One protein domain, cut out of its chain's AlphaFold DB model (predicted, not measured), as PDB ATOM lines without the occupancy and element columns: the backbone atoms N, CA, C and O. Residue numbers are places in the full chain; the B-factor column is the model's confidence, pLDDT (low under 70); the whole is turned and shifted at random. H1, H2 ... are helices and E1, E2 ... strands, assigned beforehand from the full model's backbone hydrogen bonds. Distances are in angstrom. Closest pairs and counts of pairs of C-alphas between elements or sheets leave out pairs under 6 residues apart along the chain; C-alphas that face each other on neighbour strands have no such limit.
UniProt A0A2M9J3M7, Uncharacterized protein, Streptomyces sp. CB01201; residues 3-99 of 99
ATOM      1  N   VAL A   3      30.125 -44.173  47.662       97.44
ATOM      2  CA  VAL A   3      29.810 -43.580  48.960       97.44
ATOM      3  C   VAL A   3      29.938 -42.070  48.841       97.44
ATOM      4  O   VAL A   3      31.034 -41.565  48.606       97.44
ATOM      5  N   VAL A   4      28.832 -41.354  49.025       97.44
ATOM      6  CA  VAL A   4      28.826 -39.890  49.129       97.44
ATOM      7  C   VAL A   4      28.797 -39.527  50.605       97.44
ATOM      8  O   VAL A   4      27.927 -40.000  51.335       97.44
ATOM      9  N   ARG A   5      29.751 -38.715  51.057       97.50
ATOM     10  CA  ARG A   5      29.798 -38.184  52.424       97.50
ATOM     11  C   ARG A   5      29.636 -36.682  52.348       97.50
ATOM     12  O   ARG A   5      30.293 -36.045  51.526       97.50
ATOM     13  N   TYR A   6      28.776 -36.132  53.185       96.56
ATOM     14  CA  TYR A   6      28.623 -34.692  53.291       96.56
ATOM     15  C   TYR A   6      28.420 -34.271  54.737       96.56
ATOM     16  O   TYR A   6      27.859 -35.025  55.531       96.56
ATOM     17  N   THR A   7      28.875 -33.070  55.070       96.44
ATOM     18  CA  THR A   7      28.566 -32.438  56.352       96.44
ATOM     19  C   THR A   7      27.375 -31.517  56.176       96.44
ATOM     20  O   THR A   7      27.274 -30.825  55.167       96.44
ATOM     21  N   ARG A   8      26.473 -31.501  57.150       92.44
ATOM     22  CA  ARG A   8      25.462 -30.448  57.277       92.44
ATOM     23  C   ARG A   8      26.077 -29.190  57.915       92.44
ATOM     24  O   ARG A   8      27.168 -29.282  58.483       92.44
ATOM     25  N   PRO A   9      25.383 -28.038  57.888       89.56
ATOM     26  CA  PRO A   9      25.833 -26.801  58.538       89.56
ATOM     27  C   PRO A   9      26.079 -26.937  60.040       89.56
ATOM     28  O   PRO A   9      26.923 -26.246  60.597       89.56
ATOM     29  N   ASP A  10      25.354 -27.850  60.690       90.62
ATOM     30  CA  ASP A  10      25.516 -28.183  62.108       90.62
ATOM     31  C   ASP A  10      26.752 -29.063  62.394       90.62
ATOM     32  O   ASP A  10      26.992 -29.443  63.537       90.62
ATOM     33  N   GLY A  11      27.538 -29.398  61.364       89.00
ATOM     34  CA  GLY A  11      28.717 -30.257  61.455       89.00
ATOM     35  C   GLY A  11      28.408 -31.756  61.425       89.00
ATOM     36  O   GLY A  11      29.336 -32.564  61.416       89.00
ATOM     37  N   THR A  12      27.135 -32.159  61.366       93.19
ATOM     38  CA  THR A  12      26.756 -33.574  61.340       93.19
ATOM     39  C   THR A  12      27.174 -34.210  60.018       93.19
ATOM     40  O   THR A  12      26.708 -33.812  58.947       93.19
ATOM     41  N   GLU A  13      28.004 -35.252  60.084       95.19
ATOM     42  CA  GLU A  13      28.350 -36.058  58.913       95.19
ATOM     43  C   GLU A  13      27.177 -36.966  58.527       95.19
ATOM     44  O   GLU A  13      26.549 -37.628  59.356       95.19
ATOM     45  N   GLN A  14      26.881 -37.004  57.237       96.00
ATOM     46  CA  GLN A  14      25.913 -37.892  56.622       96.00
ATOM     47  C   GLN A  14      26.606 -38.697  55.532       96.00
ATOM     48  O   GLN A  14      27.483 -38.201  54.822       96.00
ATOM     49  N   SER A  15      26.187 -39.950  55.365       96.94
ATOM     50  CA  SER A  15      26.737 -40.817  54.332       96.94
ATOM     51  C   SER A  15      25.644 -41.549  53.577       96.94
ATOM     52  O   SER A  15      24.843 -42.272  54.164       96.94
ATOM     53  N   LEU A  16      25.657 -41.408  52.255       97.94
ATOM     54  CA  LEU A  16      24.730 -42.060  51.341       97.94
ATOM     55  C   LEU A  16      25.462 -43.091  50.485       97.94
ATOM     56  O   LEU A  16      26.651 -42.969  50.184       97.94
ATOM     57  N   LEU A  17      24.727 -44.129  50.119       98.00
ATOM     58  CA  LEU A  17      25.086 -45.092  49.092       98.00
ATOM     59  C   LEU A  17      24.443 -44.616  47.788       98.00
ATOM     60  O   LEU A  17      23.253 -44.338  47.757       98.00
ATOM     61  N   VAL A  18      25.210 -44.476  46.716       97.69
ATOM     62  CA  VAL A  18      24.685 -44.009  45.430       97.69
ATOM     63  C   VAL A  18      25.014 -45.039  44.349       97.69
ATOM     64  O   VAL A  18      26.193 -45.217  44.011       97.69
ATOM     65  N   PRO A  19      24.017 -45.769  43.811       96.19
ATOM     66  CA  PRO A  19      24.261 -46.662  42.689       96.19
ATOM     67  C   PRO A  19      24.651 -45.816  41.477       96.19
ATOM     68  O   PRO A  19      24.048 -44.776  41.230       96.19
ATOM     69  N   VAL A  20      25.688 -46.230  40.746       91.50
ATOM     70  CA  VAL A  20      26.206 -45.483  39.592       91.50
ATOM     71  C   VAL A  20      25.508 -45.983  38.339       91.50
ATOM     72  O   VAL A  20      25.664 -47.147  37.972       91.50
ATOM     73  N   ILE A  21      24.754 -45.106  37.684       90.25
ATOM     74  CA  ILE A  21      24.002 -45.440  36.476       90.25
ATOM     75  C   ILE A  21      24.924 -45.296  35.272       90.25
ATOM     76  O   ILE A  21      25.471 -44.220  35.035       90.25
ATOM     77  N   ARG A  22      25.074 -46.356  34.477       83.06
ATOM     78  CA  ARG A  22      25.716 -46.265  33.161       83.06
ATOM     79  C   ARG A  22      24.644 -45.989  32.112       83.06
ATOM     80  O   ARG A  22      23.941 -46.898  31.684       83.06
ATOM     81  N   GLY A  23      24.490 -44.718  31.751       75.56
ATOM     82  CA  GLY A  23      23.601 -44.311  30.669       75.56
ATOM     83  C   GLY A  23      24.107 -44.777  29.301       75.56
ATOM     84  O   GLY A  23      25.286 -45.078  29.126       75.56
ATOM     85  N   ARG A  24      23.209 -44.804  28.310       80.62
ATOM     86  CA  ARG A  24      23.560 -45.091  26.906       80.62
ATOM     87  C   ARG A  24      24.464 -44.013  26.295       80.62
ATOM     88  O   ARG A  24      25.235 -44.302  25.387       80.62
ATOM     89  N   PHE A  25      24.344 -42.782  26.786       82.12
ATOM     90  CA  PHE A  25      25.087 -41.617  26.321       82.12
ATOM     91  C   PHE A  25      25.635 -40.840  27.518       82.12
ATOM     92  O   PHE A  25      24.981 -40.768  28.558       82.12
ATOM     93  N   GLY A  26      26.799 -40.215  27.333       81.19
ATOM     94  CA  GLY A  26      27.430 -39.375  28.347       81.19
ATOM     95  C   GLY A  26      28.095 -40.154  29.490       81.19
ATOM     96  O   GLY A  26      28.148 -41.387  29.476       81.19
ATOM     97  N   PRO A  27      28.658 -39.429  30.470       84.81
ATOM     98  CA  PRO A  27      29.291 -40.042  31.624       84.81
ATOM     99  C   PRO A  27      28.251 -40.717  32.534       84.81
ATOM    100  O   PRO A  27      27.095 -40.289  32.581       84.81
ATOM    101  N   PRO A  28      28.653 -41.740  33.305       87.94
ATOM    102  CA  PRO A  28      27.808 -42.292  34.352       87.94
ATOM    103  C   PRO A  28      27.398 -41.209  35.355       87.94
ATOM    104  O   PRO A  28      28.253 -40.492  35.873       87.94
ATOM    105  N   ALA A  29      26.102 -41.093  35.635       90.12
ATOM    106  CA  ALA A  29      25.569 -40.041  36.494       90.12
ATOM    107  C   ALA A  29      24.372 -40.544  37.296       90.12
ATOM    108  O   ALA A  29      23.513 -41.239  36.762       90.12
ATOM    109  N   SER A  30      24.298 -40.135  38.560       93.50
ATOM    110  CA  SER A  30      23.188 -40.436  39.463       93.50
ATOM    111  C   SER A  30      22.769 -39.156  40.164       93.50
ATOM    112  O   SER A  30      23.615 -38.336  40.519       93.50
ATOM    113  N   TYR A  31      21.467 -38.989  40.372       94.19
ATOM    114  CA  TYR A  31      20.914 -37.757  40.918       94.19
ATOM    115  C   TYR A  31      20.322 -38.040  42.287       94.19
ATOM    116  O   TYR A  31      19.380 -38.822  42.424       94.19
ATOM    117  N   VAL A  32      20.882 -37.388  43.303       96.50
ATOM    118  CA  VAL A  32      20.455 -37.538  44.691       96.50
ATOM    119  C   VAL A  32      20.210 -36.183  45.336       96.50
ATOM    120  O   VAL A  32      20.873 -35.198  45.016       96.50
ATOM    121  N   ARG A  33      19.256 -36.138  46.262       96.06
ATOM    122  CA  ARG A  33      18.999 -34.981  47.113       96.06
ATOM    123  C   ARG A  33      19.752 -35.139  48.429       96.06
ATOM    124  O   ARG A  33      19.542 -36.108  49.152       96.06
ATOM    125  N   LEU A  34      20.599 -34.168  48.753       95.75
ATOM    126  CA  LEU A  34      21.341 -34.132  50.011       95.75
ATOM    127  C   LEU A  34      20.555 -33.293  51.026       95.75
ATOM    128  O   LEU A  34      20.446 -32.075  50.891       95.75
ATOM    129  N   LEU A  35      19.936 -33.952  52.005       92.56
ATOM    130  CA  LEU A  35      19.060 -33.281  52.963       92.56
ATOM    131  C   LEU A  35      19.867 -32.396  53.922       92.56
ATOM    132  O   LEU A  35      20.704 -32.891  54.681       92.56
ATOM    133  N   GLY A  36      19.546 -31.101  53.922       92.00
ATOM    134  CA  GLY A  36      20.232 -30.103  54.742       92.00
ATOM    135  C   GLY A  36      21.604 -29.702  54.200       92.00
ATOM    136  O   GLY A  36      22.409 -29.197  54.967       92.00
ATOM    137  N   PHE A  37      21.887 -29.962  52.920       93.81
ATOM    138  CA  PHE A  37      23.108 -29.510  52.254       93.81
ATOM    139  C   PHE A  37      22.949 -28.077  51.729       93.81
ATOM    140  O   PHE A  37      21.949 -27.765  51.080       93.81
ATOM    141  N   ASP A  38      23.941 -27.227  51.980       93.38
ATOM    142  CA  ASP A  38      23.970 -25.813  51.593       93.38
ATOM    143  C   ASP A  38      25.399 -25.323  51.267       93.38
ATOM    144  O   ASP A  38      26.318 -26.118  51.083       93.38
ATOM    145  N   GLY A  39      25.601 -24.002  51.197       91.25
ATOM    146  CA  GLY A  39      26.899 -23.400  50.873       91.25
ATOM    147  C   GLY A  39      28.003 -23.569  51.930       91.25
ATOM    148  O   GLY A  39      29.169 -23.397  51.588       91.25
ATOM    149  N   ALA A  40      27.671 -23.902  53.183       92.25
ATOM    150  CA  ALA A  40      28.644 -24.169  54.250       92.25
ATOM    151  C   ALA A  40      28.983 -25.667  54.381       92.25
ATOM    152  O   ALA A  40      29.844 -26.062  55.167       92.25
ATOM    153  N   SER A  41      28.290 -26.507  53.617       94.06
ATOM    154  CA  SER A  41      28.433 -27.956  53.638       94.06
ATOM    155  C   SER A  41      29.658 -28.411  52.841       94.06
ATOM    156  O   SER A  41      30.023 -27.821  51.824       94.06
ATOM    157  N   THR A  42      30.287 -29.508  53.263       94.88
ATOM    158  CA  THR A  42      31.365 -30.159  52.501       94.88
ATOM    159  C   THR A  42      30.853 -31.441  51.862       94.88
ATOM    160  O   THR A  42      29.935 -32.067  52.387       94.88
ATOM    161  N   LEU A  43      31.427 -31.842  50.725       96.06
ATOM    162  CA  LEU A  43      31.052 -33.061  50.011       96.06
ATOM    163  C   LEU A  43      32.294 -33.808  49.526       96.06
ATOM    164  O   LEU A  43      33.184 -33.229  48.909       96.06
ATOM    165  N   THR A  44      32.309 -35.119  49.746       96.94
ATOM    166  CA  THR A  44      33.265 -36.043  49.134       96.94
ATOM    167  C   THR A  44      32.535 -37.247  48.551       96.94
ATOM    168  O   THR A  44      31.450 -37.629  49.000       96.94
ATOM    169  N   ALA A  45      33.133 -37.861  47.536       96.12
ATOM    170  CA  ALA A  45      32.624 -39.077  46.922       96.12
ATOM    171  C   ALA A  45      33.760 -40.088  46.778       96.12
ATOM    172  O   ALA A  45      34.860 -39.744  46.344       96.12
ATOM    173  N   SER A  46      33.500 -41.340  47.146       95.94
ATOM    174  CA  SER A  46      34.448 -42.428  46.922       95.94
ATOM    175  C   SER A  46      34.502 -42.823  45.446       95.94
ATOM    176  O   SER A  46      33.598 -42.530  44.660       95.94
ATOM    177  N   GLN A  47      35.517 -43.607  45.081       94.25
ATOM    178  CA  GLN A  47      35.434 -44.389  43.852       94.25
ATOM    179  C   GLN A  47      34.273 -45.387  43.928       94.25
ATOM    180  O   GLN A  47      33.867 -45.823  45.014       94.25
ATOM    181  N   ALA A  48      33.723 -45.722  42.764       92.75
ATOM    182  CA  ALA A  48      32.642 -46.682  42.660       92.75
ATOM    183  C   ALA A  48      33.177 -48.108  42.840       92.75
ATOM    184  O   ALA A  48      34.070 -48.533  42.111       92.75
ATOM    185  N   VAL A  49      32.579 -48.863  43.758       93.00
ATOM    186  CA  VAL A  49      32.869 -50.288  43.976       93.00
ATOM    187  C   VAL A  49      31.698 -51.161  43.512       93.00
ATOM    188  O   VAL A  49      30.549 -50.708  43.583       93.00
ATOM    189  N   PRO A  50      31.929 -52.384  43.007       92.50
ATOM    190  CA  PRO A  50      30.846 -53.308  42.674       92.50
ATOM    191  C   PRO A  50      29.935 -53.586  43.875       92.50
ATOM    192  O   PRO A  50      30.391 -53.600  45.015       92.50
ATOM    193  N   VAL A  51      28.644 -53.795  43.612       93.12
ATOM    194  CA  VAL A  51      27.721 -54.343  44.614       93.12
ATOM    195  C   VAL A  51      27.787 -55.856  44.512       93.12
ATOM    196  O   VAL A  51      27.651 -56.395  43.417       93.12
ATOM    197  N   THR A  52      28.004 -56.520  45.640       92.19
ATOM    198  CA  THR A  52      28.025 -57.982  45.743       92.19
ATOM    199  C   THR A  52      26.862 -58.469  46.601       92.19
ATOM    200  O   THR A  52      26.288 -57.688  47.366       92.19
ATOM    201  N   SER A  53      26.536 -59.760  46.499       88.75
ATOM    202  CA  SER A  53      25.501 -60.421  47.308       88.75
ATOM    203  C   SER A  53      25.686 -60.222  48.811       88.75
ATOM    204  O   SER A  53      24.703 -60.078  49.535       88.75
ATOM    205  N   ASP A  54      26.945 -60.147  49.251       83.69
ATOM    206  CA  ASP A  54      27.346 -60.121  50.661       83.69
ATOM    207  C   ASP A  54      27.526 -58.688  51.196       83.69
ATOM    208  O   ASP A  54      28.138 -58.462  52.243       83.69
ATOM    209  N   SER A  55      27.027 -57.686  50.466       87.44
ATOM    210  CA  SER A  55      27.105 -56.280  50.876       87.44
ATOM    211  C   SER A  55      26.305 -56.044  52.165       87.44
ATOM    212  O   SER A  55      25.078 -56.069  52.160       87.44
ATOM    213  N   SER A  56      26.998 -55.753  53.267       87.19
ATOM    214  CA  SER A  56      26.423 -55.616  54.614       87.19
ATOM    215  C   SER A  56      26.247 -54.151  55.036       87.19
ATOM    216  O   SER A  56      26.945 -53.615  55.899       87.19
ATOM    217  N   TRP A  57      25.306 -53.450  54.404       94.94
ATOM    218  CA  TRP A  57      25.018 -52.054  54.747       94.94
ATOM    219  C   TRP A  57      24.026 -51.926  55.900       94.94
ATOM    220  O   TRP A  57      23.086 -52.701  56.026       94.94
ATOM    221  N   ALA A  58      24.173 -50.877  56.711       96.19
ATOM    222  CA  ALA A  58      23.178 -50.556  57.727       96.19
ATOM    223  C   ALA A  58      21.826 -50.196  57.078       96.19
ATOM    224  O   ALA A  58      21.759 -49.304  56.227       96.19
ATOM    225  N   ALA A  59      20.738 -50.822  57.534       96.69
ATOM    226  CA  ALA A  59      19.387 -50.615  57.002       96.69
ATOM    227  C   ALA A  59      18.957 -49.135  56.989       96.69
ATOM    228  O   ALA A  59      18.442 -48.646  55.985       96.69
ATOM    229  N   ALA A  60      19.241 -48.387  58.062       96.56
ATOM    230  CA  ALA A  60      18.939 -46.954  58.139       96.56
ATOM    231  C   ALA A  60      19.663 -46.141  57.050       96.56
ATOM    232  O   ALA A  60      19.095 -45.214  56.473       96.56
ATOM    233  N   ARG A  61      20.902 -46.527  56.721       97.19
ATOM    234  CA  ARG A  61      21.683 -45.889  55.661       97.19
ATOM    235  C   ARG A  61      21.104 -46.194  54.286       97.19
ATOM    236  O   ARG A  61      21.009 -45.284  53.465       97.19
ATOM    237  N   VAL A  62      20.695 -47.437  54.032       97.69
ATOM    238  CA  VAL A  62      20.016 -47.813  52.780       97.69
ATOM    239  C   VAL A  62      18.706 -47.040  52.637       97.69
ATOM    240  O   VAL A  62      18.499 -46.409  51.606       97.69
ATOM    241  N   ALA A  63      17.883 -46.980  53.686       98.00
ATOM    242  CA  ALA A  63      16.628 -46.229  53.682       98.00
ATOM    243  C   ALA A  63      16.841 -44.746  53.329       98.00
ATOM    244  O   ALA A  63      16.190 -44.225  52.423       98.00
ATOM    245  N   ALA A  64      17.800 -44.082  53.985       97.12
ATOM    246  CA  ALA A  64      18.148 -42.693  53.684       97.12
ATOM    247  C   ALA A  64      18.646 -42.515  52.240       97.12
ATOM    248  O   ALA A  64      18.325 -41.529  51.581       97.12
ATOM    249  N   SER A  65      19.410 -43.482  51.731       98.19
ATOM    250  CA  SER A  65      19.997 -43.423  50.391       98.19
ATOM    251  C   SER A  65      18.980 -43.650  49.272       98.19
ATOM    252  O   SER A  65      19.038 -42.980  48.243       98.19
ATOM    253  N   VAL A  66      18.020 -44.553  49.482       97.81
ATOM    254  CA  VAL A  66      16.890 -44.759  48.567       97.81
ATOM    255  C   VAL A  66      15.977 -43.535  48.582       97.81
ATOM    256  O   VAL A  66      15.628 -43.024  47.520       97.81
ATOM    257  N   GLY A  67      15.664 -42.997  49.767       96.94
ATOM    258  CA  GLY A  67      14.874 -41.769  49.904       96.94
ATOM    259  C   GLY A  67      15.535 -40.536  49.277       96.94
ATOM    260  O   GLY A  67      14.848 -39.602  48.872       96.94
ATOM    261  N   ALA A  68      16.864 -40.538  49.146       97.25
ATOM    262  CA  ALA A  68      17.605 -39.483  48.469       97.25
ATOM    263  C   ALA A  68      17.553 -39.577  46.934       97.25
ATOM    264  O   ALA A  68      17.936 -38.611  46.277       97.25
ATOM    265  N   ALA A  69      17.110 -40.691  46.337       97.12
ATOM    266  CA  ALA A  69      17.062 -40.853  44.883       97.12
ATOM    267  C   ALA A  69      16.100 -39.835  44.243       97.12
ATOM    268  O   ALA A  69      14.892 -39.876  44.469       97.12
ATOM    269  N   LEU A  70      16.642 -38.916  43.437       95.69
ATOM    270  CA  LEU A  70      15.897 -37.755  42.938       95.69
ATOM    271  C   LEU A  70      15.119 -38.041  41.649       95.69
ATOM    272  O   LEU A  70      14.133 -37.365  41.372       95.69
ATOM    273  N   ASN A  71      15.569 -39.005  40.844       94.19
ATOM    274  CA  ASN A  71      14.964 -39.322  39.553       94.19
ATOM    275  C   ASN A  71      14.736 -40.825  39.366       94.19
ATOM    276  O   ASN A  71      15.328 -41.657  40.058       94.19
ATOM    277  N   GLU A  72      13.904 -41.163  38.380       94.69
ATOM    278  CA  GLU A  72      13.530 -42.553  38.110       94.69
ATOM    279  C   GLU A  72      14.730 -43.418  37.726       94.69
ATOM    280  O   GLU A  72      14.810 -44.568  38.135       94.69
ATOM    281  N   ALA A  73      15.725 -42.861  37.031       94.56
ATOM    282  CA  ALA A  73      16.928 -43.607  36.678       94.56
ATOM    283  C   ALA A  73      17.714 -44.064  37.928       94.56
ATOM    284  O   ALA A  73      18.198 -45.193  37.983       94.56
ATOM    285  N   THR A  74      17.813 -43.213  38.957       95.69
ATOM    286  CA  THR A  74      18.472 -43.574  40.225       95.69
ATOM    287  C   THR A  74      17.626 -44.564  41.021       95.69
ATOM    288  O   THR A  74      18.176 -45.479  41.633       95.69
ATOM    289  N   ARG A  75      16.294 -44.430  40.980       96.81
ATOM    290  CA  ARG A  75      15.357 -45.391  41.589       96.81
ATOM    291  C   ARG A  75      15.439 -46.767  40.922       96.81
ATOM    292  O   ARG A  75      15.490 -47.775  41.615       96.81
ATOM    293  N   GLU A  76      15.556 -46.815  39.601       96.00
ATOM    294  CA  GLU A  76      15.736 -48.057  38.849       96.00
ATOM    295  C   GLU A  76      17.072 -48.731  39.168       96.00
ATOM    296  O   GLU A  76      17.134 -49.938  39.387       96.00
ATOM    297  N   ALA A  77      18.146 -47.956  39.308       96.19
ATOM    298  CA  ALA A  77      19.421 -48.510  39.744       96.19
ATOM    299  C   ALA A  77      19.349 -49.101  41.165       96.19
ATOM    300  O   ALA A  77      20.026 -50.086  41.454       96.19
ATOM    301  N   TRP A  78      18.493 -48.565  42.040       97.62
ATOM    302  CA  TRP A  78      18.186 -49.195  43.325       97.62
ATOM    303  C   TRP A  78      17.407 -50.507  43.183       97.62
ATOM    304  O   TRP A  78      17.712 -51.446  43.919       97.62
ATOM    305  N   ARG A  79      16.477 -50.625  42.222       97.00
ATOM    306  CA  ARG A  79      15.818 -51.911  41.911       97.00
ATOM    307  C   ARG A  79      16.839 -52.959  41.474       97.00
ATOM    308  O   ARG A  79      16.835 -54.069  41.988       97.00
ATOM    309  N   GLN A  80      17.794 -52.579  40.628       95.94
ATOM    310  CA  GLN A  80      18.882 -53.473  40.213       95.94
ATOM    311  C   GLN A  80      19.770 -53.897  41.388       95.94
ATOM    312  O   GLN A  80      20.136 -55.063  41.490       95.94
ATOM    313  N   VAL A  81      20.090 -52.978  42.307       96.06
ATOM    314  CA  VAL A  81      20.801 -53.321  43.550       96.06
ATOM    315  C   VAL A  81      20.003 -54.337  44.367       96.06
ATOM    316  O   VAL A  81      20.578 -55.313  44.840       96.06
ATOM    317  N   ARG A  82      18.686 -54.148  44.497       95.94
ATOM    318  CA  ARG A  82      17.792 -55.060  45.224       95.94
ATOM    319  C   ARG A  82      17.781 -56.479  44.650       95.94
ATOM    320  O   ARG A  82      17.633 -57.417  45.426       95.94
ATOM    321  N   GLU A  83      17.961 -56.655  43.342       95.75
ATOM    322  CA  GLU A  83      18.067 -57.991  42.732       95.75
ATOM    323  C   GLU A  83      19.376 -58.719  43.073       95.75
ATOM    324  O   GLU A  83      19.420 -59.945  43.043       95.75
ATOM    325  N   VAL A  84      20.441 -57.988  43.416       95.44
ATOM    326  CA  VAL A  84      21.757 -58.570  43.743       95.44
ATOM    327  C   VAL A  84      21.859 -58.982  45.213       95.44
ATOM    328  O   VAL A  84      22.620 -59.889  45.548       95.44
ATOM    329  N   LEU A  85      21.126 -58.314  46.106       93.81
ATOM    330  CA  LEU A  85      21.213 -58.548  47.547       93.81
ATOM    331  C   LEU A  85      20.592 -59.894  47.945       93.81
ATOM    332  O   LEU A  85      19.471 -60.216  47.552       93.81
ATOM    333  N   VAL A  86      21.299 -60.640  48.796       93.56
ATOM    334  CA  VAL A  86      20.774 -61.863  49.434       93.56
ATOM    335  C   VAL A  86      20.064 -61.546  50.755       93.56
ATOM    336  O   VAL A  86      19.160 -62.269  51.163       93.56
ATOM    337  N   ASP A  87      20.427 -60.441  51.415       93.94
ATOM    338  CA  ASP A  87      19.790 -59.991  52.655       93.94
ATOM    339  C   ASP A  87      18.352 -59.501  52.398       93.94
ATOM    340  O   ASP A  87      18.122 -58.394  51.902       93.94
ATOM    341  N   GLU A  88      17.371 -60.327  52.768       93.75
ATOM    342  CA  GLU A  88      15.938 -60.028  52.631       93.75
ATOM    343  C   GLU A  88      15.498 -58.781  53.418       93.75
ATOM    344  O   GLU A  88      14.595 -58.057  52.991       93.75
ATOM    345  N   GLY A  89      16.156 -58.472  54.538       95.00
ATOM    346  CA  GLY A  89      15.893 -57.261  55.310       95.00
ATOM    347  C   GLY A  89      16.275 -56.004  54.531       95.00
ATOM    348  O   GLY A  89      15.495 -55.051  54.464       95.00
ATOM    349  N   LEU A  90      17.441 -56.009  53.883       95.94
ATOM    350  CA  LEU A  90      17.865 -54.903  53.025       95.94
ATOM    351  C   LEU A  90      17.006 -54.783  51.765       95.94
ATOM    352  O   LEU A  90      16.647 -53.661  51.396       95.94
ATOM    353  N   ARG A  91      16.613 -55.902  51.145       96.12
ATOM    354  CA  ARG A  91      15.675 -55.893  50.006       96.12
ATOM    355  C   ARG A  91      14.354 -55.234  50.389       96.12
ATOM    356  O   ARG A  91      13.919 -54.315  49.700       96.12
ATOM    357  N   ALA A  92      13.783 -55.603  51.536       96.81
ATOM    358  CA  ALA A  92      12.544 -55.010  52.035       96.81
ATOM    359  C   ALA A  92      12.668 -53.502  52.320       96.81
ATOM    360  O   ALA A  92      11.710 -52.750  52.118       96.81
ATOM    361  N   VAL A  93      13.837 -53.035  52.776       98.00
ATOM    362  CA  VAL A  93      14.105 -51.599  52.964       98.00
ATOM    363  C   VAL A  93      14.133 -50.863  51.627       98.00
ATOM    364  O   VAL A  93      13.525 -49.795  51.520       98.00
ATOM    365  N   VAL A  94      14.792 -51.428  50.610       97.44
ATOM    366  CA  VAL A  94      14.796 -50.847  49.259       97.44
ATOM    367  C   VAL A  94      13.380 -50.818  48.691       97.44
ATOM    368  O   VAL A  94      12.915 -49.753  48.288       97.44
ATOM    369  N   ASP A  95      12.655 -51.934  48.756       97.44
ATOM    370  CA  ASP A  95      11.277 -52.036  48.267       97.44
ATOM    371  C   ASP A  95      10.356 -51.021  48.958       97.44
ATOM    372  O   ASP A  95       9.514 -50.404  48.312       97.44
ATOM    373  N   ARG A  96      10.525 -50.788  50.266       97.06
ATOM    374  CA  ARG A  96       9.758 -49.769  50.999       97.06
ATOM    375  C   ARG A  96      10.085 -48.349  50.540       97.06
ATOM    376  O   ARG A  96       9.166 -47.548  50.421       97.06
ATOM    377  N   GLY A  97      11.359 -48.028  50.319       94.25
ATOM    378  CA  GLY A  97      11.783 -46.691  49.889       94.25
ATOM    379  C   GLY A  97      11.454 -46.370  48.424       94.25
ATOM    380  O   GLY A  97      11.462 -45.201  48.039       94.25
ATOM    381  N   LEU A  98      11.175 -47.397  47.615       94.94
ATOM    382  CA  LEU A  98      10.815 -47.270  46.200       94.94
ATOM    383  C   LEU A  98       9.305 -47.277  45.918       94.94
ATOM    384  O   LEU A  98       8.923 -47.053  44.763       94.94
ATOM    385  N   ARG A  99       8.473 -47.505  46.938       88.12
ATOM    386  CA  ARG A  99       7.030 -47.215  46.889       88.12
ATOM    387  C   ARG A  99       6.784 -45.712  46.744       88.12
ATOM    388  O   ARG A  99       5.681 -45.383  46.267       88.12
TER     389      ARG A  99
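What this domain is: This is residues 3 to 99 of the 99 residues of an uncharacterized protein of Streptomyces sp. CB01201 (UniProt A0A2M9J3M7). A small sheet of three strands and a cluster of three helices stand side by side, H1 joining them by lying beside the edge strand E2. The helices run roughly side by side in a triangle, while the long link of residues 19 to 42 loops away past Arg 24 and comes back toward the sheet. The printed part has 97 residues, in the order E1, E2, E3, H1, H2, H3; the sheet's order is E2, E1, E3, all antiparallel. The class is mixed, helices and strands, with under half of the residues in named elements. The whole is compact, with a radius of gyration of the C-alphas of 13.5 A and spans of 38 by 33 by 25 A.

How they stand to each other: E1, residues 3 to 7, and E2, residues 13 to 18, form a hairpin, with N 14 and O 6 2.8 A apart, within hydrogen-bond range. E3, residues 43 to 45, is the antiparallel neighbour of E1, with N 5 and O 44 at 2.9 A. H1, residues 59 to 67, is on the sheet at the sheet's level, its height 1.4 A; the closest C-alphas of E2 and H1, those of Leu 16 and Ser 65, are 5.0 A apart. H3, residues 88 to 98, touches H1 at a shallow tilt of 25 degrees, the same way, closest at C-alphas of Val 66 and Gly 97, 5.6 A. H2, residues 72 to 84, and H3 form a helical hairpin, closest at C-alphas of Arg 82 and Arg 91, 5.3 A. Every O i to N i+4 pair is within hydrogen-bond range in H1 and H3, and 8 of 9 in H2.

Where its parts are: E1 begins at C-alpha 3, (29.810, -43.580, 48.960), and is 13.4 A long; E2 is 16.1 A, E3 6.9 A, H1 12.2 A and H2 18.9 A. H3, 15.2 A, ends at C-alpha 98, (10.815, -47.270, 46.200).

The domain as a whole: The C-alphas of Asp 10 and Arg 24, the two farthest apart, are 39.1 A apart. The printed part has no cut; the links E2 to E3 and E3 to H1 are long. No printed residue is under 70 in pLDDT.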